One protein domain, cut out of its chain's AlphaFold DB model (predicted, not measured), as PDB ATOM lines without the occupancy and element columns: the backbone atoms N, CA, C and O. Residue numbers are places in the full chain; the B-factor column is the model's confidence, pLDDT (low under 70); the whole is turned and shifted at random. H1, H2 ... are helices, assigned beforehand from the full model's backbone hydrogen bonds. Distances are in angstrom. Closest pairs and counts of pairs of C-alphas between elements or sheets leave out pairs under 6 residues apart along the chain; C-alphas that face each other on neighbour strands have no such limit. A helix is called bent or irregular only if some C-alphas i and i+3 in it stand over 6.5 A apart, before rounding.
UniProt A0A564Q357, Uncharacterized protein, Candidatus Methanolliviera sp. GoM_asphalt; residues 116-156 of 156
ATOM      1  N   VAL A 116     245.317  81.710 133.755       94.88
ATOM      2  CA  VAL A 116     245.232  80.275 134.077       94.88
ATOM      3  C   VAL A 116     244.997  79.434 132.822       94.88
ATOM      4  O   VAL A 116     245.622  78.392 132.648       94.88
ATOM      5  N   ASN A 117     244.139  79.883 131.907       94.56
ATOM      6  CA  ASN A 117     243.894  79.162 130.660       94.56
ATOM      7  C   ASN A 117     245.132  79.138 129.755       94.56
ATOM      8  O   ASN A 117     245.438  78.103 129.164       94.56
ATOM      9  N   ARG A 118     245.880  80.247 129.675       92.25
ATOM     10  CA  ARG A 118     247.139  80.300 128.916       92.25
ATOM     11  C   ARG A 118     248.199  79.374 129.497       92.25
ATOM     12  O   ARG A 118     248.809  78.618 128.746       92.25
ATOM     13  N   THR A 119     248.410  79.409 130.812       91.44
ATOM     14  CA  THR A 119     249.396  78.533 131.464       91.44
ATOM     15  C   THR A 119     249.008  77.069 131.331       91.44
ATOM     16  O   THR A 119     249.859  76.249 131.001       91.44
ATOM     17  N   LYS A 120     247.721  76.741 131.483       92.44
ATOM     18  CA  LYS A 120     247.219  75.383 131.261       92.44
ATOM     19  C   LYS A 120     247.452  74.913 129.825       92.44
ATOM     20  O   LYS A 120     247.930  73.803 129.635       92.44
ATOM     21  N   GLY A 121     247.177  75.756 128.826       90.12
ATOM     22  CA  GLY A 121     247.423  75.430 127.418       90.12
ATOM     23  C   GLY A 121     248.904  75.177 127.112       90.12
ATOM     24  O   GLY A 121     249.240  74.208 126.429       90.12
ATOM     25  N   LEU A 122     249.798  75.996 127.671       87.62
ATOM     26  CA  LEU A 122     251.245  75.786 127.567       87.62
ATOM     27  C   LEU A 122     251.676  74.470 128.218       87.62
ATOM     28  O   LEU A 122     252.450  73.731 127.618       87.62
ATOM     29  N   LEU A 123     251.143  74.153 129.400       85.81
ATOM     30  CA  LEU A 123     251.446  72.907 130.100       85.81
ATOM     31  C   LEU A 123     251.036  71.693 129.258       85.81
ATOM     32  O   LEU A 123     251.866  70.841 128.964       85.81
ATOM     33  N   THR A 124     249.796  71.685 128.757       87.94
ATOM     34  CA  THR A 124     249.305  70.601 127.893       87.94
ATOM     35  C   THR A 124     250.118  70.464 126.610       87.94
ATOM     36  O   THR A 124     250.316  69.359 126.115       87.94
ATOM     37  N   PHE A 125     250.620  71.573 126.060       84.38
ATOM     38  CA  PHE A 125     251.480  71.554 124.880       84.38
ATOM     39  C   PHE A 125     252.867  70.976 125.195       84.38
ATOM     40  O   PHE A 125     253.417  70.229 124.385       84.38
ATOM     41  N   ILE A 126     253.432  71.286 126.364       82.62
ATOM     42  CA  ILE A 126     254.708  70.726 126.830       82.62
ATOM     43  C   ILE A 126     254.585  69.216 127.057       82.62
ATOM     44  O   ILE A 126     255.423  68.463 126.549       82.62
ATOM     45  N   GLU A 127     253.525  68.785 127.743       81.75
ATOM     46  CA  GLU A 127     253.215  67.377 128.012       81.75
ATOM     47  C   GLU A 127     253.003  66.594 126.705       81.75
ATOM     48  O   GLU A 127     253.656  65.576 126.474       81.75
ATOM     49  N   ALA A 128     252.163  67.099 125.794       82.50
ATOM     50  CA  ALA A 128     251.829  66.413 124.541       82.50
ATOM     51  C   ALA A 128     253.022  66.257 123.582       82.50
ATOM     52  O   ALA A 128     253.072  65.304 122.808       82.50
ATOM     53  N   ASN A 129     253.989  67.178 123.621       84.88
ATOM     54  CA  ASN A 129     255.168  67.132 122.751       84.88
ATOM     55  C   ASN A 129     256.382  66.440 123.392       84.88
ATOM     56  O   ASN A 129     257.475  66.477 122.813       84.88
ATOM     57  N   GLY A 130     256.229  65.859 124.591       79.88
ATOM     58  CA  GLY A 130     257.334  65.245 125.333       79.88
ATOM     59  C   GLY A 130     258.498  66.215 125.555       79.88
ATOM     60  O   GLY A 130     259.663  65.812 125.590       79.88
ATOM     61  N   MET A 131     258.206  67.520 125.627       74.94
ATOM     62  CA  MET A 131     259.236  68.550 125.774       74.94
ATOM     63  C   MET A 131     259.899  68.492 127.143       74.94
ATOM     64  O   MET A 131     261.035  68.926 127.268       74.94
ATOM     65  N   GLU A 132     259.242  67.897 128.132       74.94
ATOM     66  CA  GLU A 132     259.786  67.676 129.468       74.94
ATOM     67  C   GLU A 132     261.081  66.848 129.434       74.94
ATOM     68  O   GLU A 132     262.096  67.251 129.999       74.94
ATOM     69  N   GLU A 133     261.118  65.759 128.656       77.12
ATOM     70  CA  GLU A 133     262.352  64.995 128.444       77.12
ATOM     71  C   GLU A 133     263.421  65.808 127.711       77.12
ATOM     72  O   GLU A 133     264.603  65.719 128.043       77.12
ATOM     73  N   LYS A 134     263.032  66.590 126.699       77.00
ATOM     74  CA  LYS A 134     263.978  67.391 125.909       77.00
ATOM     75  C   LYS A 134     264.596  68.507 126.745       77.00
ATOM     76  O   LYS A 134     265.798  68.726 126.653       77.00
ATOM     77  N   VAL A 135     263.796  69.160 127.584       79.00
ATOM     78  CA  VAL A 135     264.228  70.194 128.530       79.00
ATOM     79  C   VAL A 135     265.147  69.589 129.588       79.00
ATOM     80  O   VAL A 135     266.233  70.117 129.801       79.00
ATOM     81  N   ASN A 136     264.795  68.438 130.169       81.88
ATOM     82  CA  ASN A 136     265.657  67.740 131.130       81.88
ATOM     83  C   ASN A 136     266.987  67.289 130.510       81.88
ATOM     84  O   ASN A 136     268.039  67.409 131.138       81.88
ATOM     85  N   ARG A 137     266.976  66.813 129.257       81.44
ATOM     86  CA  ARG A 137     268.212  66.508 128.519       81.44
ATOM     87  C   ARG A 137     269.048  67.761 128.279       81.44
ATOM     88  O   ARG A 137     270.260  67.682 128.429       81.44
ATOM     89  N   LEU A 138     268.422  68.890 127.938       79.38
ATOM     90  CA  LEU A 138     269.109  70.165 127.728       79.38
ATOM     91  C   LEU A 138     269.768  70.671 129.018       79.38
ATOM     92  O   LEU A 138     270.938  71.030 128.985       79.38
ATOM     93  N   TYR A 139     269.053  70.632 130.150       82.00
ATOM     94  CA  TYR A 139     269.600  70.982 131.467       82.00
ATOM     95  C   TYR A 139     270.823  70.134 131.809       82.00
ATOM     96  O   TYR A 139     271.867  70.674 132.160       82.00
ATOM     97  N   LYS A 140     270.729  68.817 131.606       85.12
ATOM     98  CA  LYS A 140     271.844  67.897 131.847       85.12
ATOM     99  C   LYS A 140     273.041  68.163 130.923       85.12
ATOM    100  O   LYS A 140     274.183  67.986 131.326       85.12
ATOM    101  N   LEU A 141     272.787  68.592 129.685       80.88
ATOM    102  CA  LEU A 141     273.823  68.977 128.721       80.88
ATOM    103  C   LEU A 141     274.513  70.287 129.121       80.88
ATOM    104  O   LEU A 141     275.727  70.384 129.003       80.88
ATOM    105  N   ILE A 142     273.754  71.263 129.624       83.00
ATOM    106  CA  ILE A 142     274.282  72.529 130.144       83.00
ATOM    107  C   ILE A 142     275.143  72.278 131.387       83.00
ATOM    108  O   ILE A 142     276.251  72.796 131.459       83.00
ATOM    109  N   GLU A 143     274.687  71.434 132.318       83.75
ATOM    110  CA  GLU A 143     275.483  71.026 133.486       83.75
ATOM    111  C   GLU A 143     276.806  70.364 133.074       83.75
ATOM    112  O   GLU A 143     277.859  70.701 133.610       83.75
ATOM    113  N   LEU A 144     276.772  69.475 132.074       81.31
ATOM    114  CA  LEU A 144     277.971  68.833 131.523       81.31
ATOM    115  C   LEU A 144     278.908  69.823 130.815       81.31
ATOM    116  O   LEU A 144     280.124  69.651 130.850       81.31
ATOM    117  N   MET A 145     278.366  70.854 130.161       76.94
ATOM    118  CA  MET A 145     279.156  71.914 129.525       76.94
ATOM    119  C   MET A 145     279.803  72.866 130.538       76.94
ATOM    120  O   MET A 145     280.817  73.487 130.221       76.94
ATOM    121  N   ASP A 146     279.249  72.967 131.746       80.38
ATOM    122  CA  ASP A 146     279.801  73.766 132.840       80.38
ATOM    123  C   ASP A 146     280.919  73.054 133.616       80.38
ATOM    124  O   ASP A 146     281.595  73.677 134.439       80.38
ATOM    125  N   GLU A 147     281.182  71.775 133.320       82.00
ATOM    126  CA  GLU A 147     282.310  71.063 133.906       82.00
ATOM    127  C   GLU A 147     283.665  71.623 133.417       82.00
ATOM    128  O   GLU A 147     283.870  71.817 132.212       82.00
ATOM    129  N   PRO A 148     284.657  71.806 134.316       74.69
ATOM    130  CA  PRO A 148     285.941  72.435 133.985       74.69
ATOM    131  C   PRO A 148     286.693  71.736 132.842       74.69
ATOM    132  O   PRO A 148     287.297  72.389 131.996       74.69
ATOM    133  N   LYS A 149     286.609  70.399 132.790       70.88
ATOM    134  CA  LYS A 149     287.228  69.566 131.746       70.88
ATOM    135  C   LYS A 149     286.598  69.756 130.365       70.88
ATOM    136  O   LYS A 149     287.288  69.601 129.362       70.88
ATOM    137  N   MET A 150     285.299  70.045 130.306       68.19
ATOM    138  CA  MET A 150     284.584  70.285 129.051       68.19
ATOM    139  C   MET A 150     284.784  71.717 128.555       68.19
ATOM    140  O   MET A 150     284.924  71.912 127.350       68.19
ATOM    141  N   ARG A 151     284.897  72.697 129.462       65.12
ATOM    142  CA  ARG A 151     285.279  74.076 129.111       65.12
ATOM    143  C   ARG A 151     286.661  74.139 128.444       65.12
ATOM    144  O   ARG A 151     286.788  74.751 127.390       65.12
ATOM    145  N   GLU A 152     287.654  73.406 128.956       69.88
ATOM    146  CA  GLU A 152     288.993  73.304 128.336       69.88
ATOM    147  C   GLU A 152     289.003  72.659 126.934       69.88
ATOM    148  O   GLU A 152     289.900  72.930 126.134       69.88
ATOM    149  N   LEU A 153     288.042  71.777 126.630       67.62
ATOM    150  CA  LEU A 153     287.922  71.111 125.324       67.62
ATOM    151  C   LEU A 153     287.194  71.962 124.276       67.62
ATOM    152  O   LEU A 153     287.365  71.711 123.086       67.62
ATOM    153  N   LEU A 154     286.389  72.936 124.706       65.25
ATOM    154  CA  LEU A 154     285.623  73.833 123.834       65.25
ATOM    155  C   LEU A 154     286.373  75.136 123.501       65.25
ATOM    156  O   LEU A 154     285.997  75.818 122.552       65.25
ATOM    157  N   GLU A 155     287.425  75.474 124.253       68.12
ATOM    158  CA  GLU A 155     288.261  76.673 124.057       68.12
ATOM    159  C   GLU A 155     289.528  76.432 123.193       68.12
ATOM    160  O   GLU A 155     290.355  77.334 123.055       68.12
ATOM    161  N   LYS A 156     289.689  75.241 122.595       52.28
ATOM    162  CA  LYS A 156     290.754  74.907 121.623       52.28
ATOM    163  C   LYS A 156     290.246  74.926 120.187       52.28
ATOM    164  O   LYS A 156     291.030  75.360 119.314       52.28
TER     165      LYS A 156
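This is residues 116 to 156 of the 156 residues of an uncharacterized protein of Candidatus Methanolliviera sp. GoM_asphalt (UniProt A0A564Q357). The long helix H2 makes the middle of an open, three-part rod, with H1 set at a corner to one end of it and the short H3 across its other end. H1 and H2 make an L-shaped corner near Ile 126 and Glu 132, H3 comes nearest to H2 with Arg 151 beside the last residue of H2, Met 145, and no third part fills the space beside H2, leaving the printed part without a packed core. The printed part has 41 residues with three named helices, in the order H1, H2, H3, and no named strand; its class is all helix. The whole is extended, with a radius of gyration of the C-alphas of 15.7 A, and its C-alphas span 47 by 17 by 13 A.

H2, residues 131 to 145, is the longest helix and touches no other helix. H1, residues 116 to 128, is close to H2 but not clearly touching it: their closest C-alphas are those of Ile 126 and Glu 132, 6.5 A apart. The lines of H1 and H2 stand about perpendicular, at 77 degrees. At the other end of H2, H3, residues 148 to 154, is again close but not clearly touching, with the closest C-alphas those of Met 145 and Arg 151, 6.5 A apart. The lines of H2 and H3 stand about perpendicular, at 84 degrees. H1 and H3 are apart. In H1 and H2 every O i to N i+4 pair is within hydrogen-bond range; in H3 it is 2 of 3.

H2 has 15 residues and measures 20.5 A from its first C-alpha, Met 131 at (259.236, 68.550, 125.774), to its last, Met 145 at (279.156, 71.914, 129.525). H1 has 13 residues and measures 18.1 A, beginning with C-alpha 116 at (245.232, 80.275, 134.077). H3 has 7 residues and measures 10.3 A, ending with C-alpha 154 at (285.623, 73.833, 123.834). No helix is bent.

The two C-alphas farthest apart are those of Asn 117 and Lys 156, 47.9 A, and the first and last printed C-alphas, those of Val 116 and Lys 156, are 47.5 A apart. Residues 116 to 122 of H1, residues 136 to 144 of H2, and residues 146 to 152, of which 148 to 152 belong to H3, stand free. The printed part has no cut, and it ends at residue 156, the chain's last residue. The links H1 to H2 and H2 to H3 are both tight, with 2 residues in each. The mean pLDDT of the printed part is 79.9, and residues 150 to 156 are under 70.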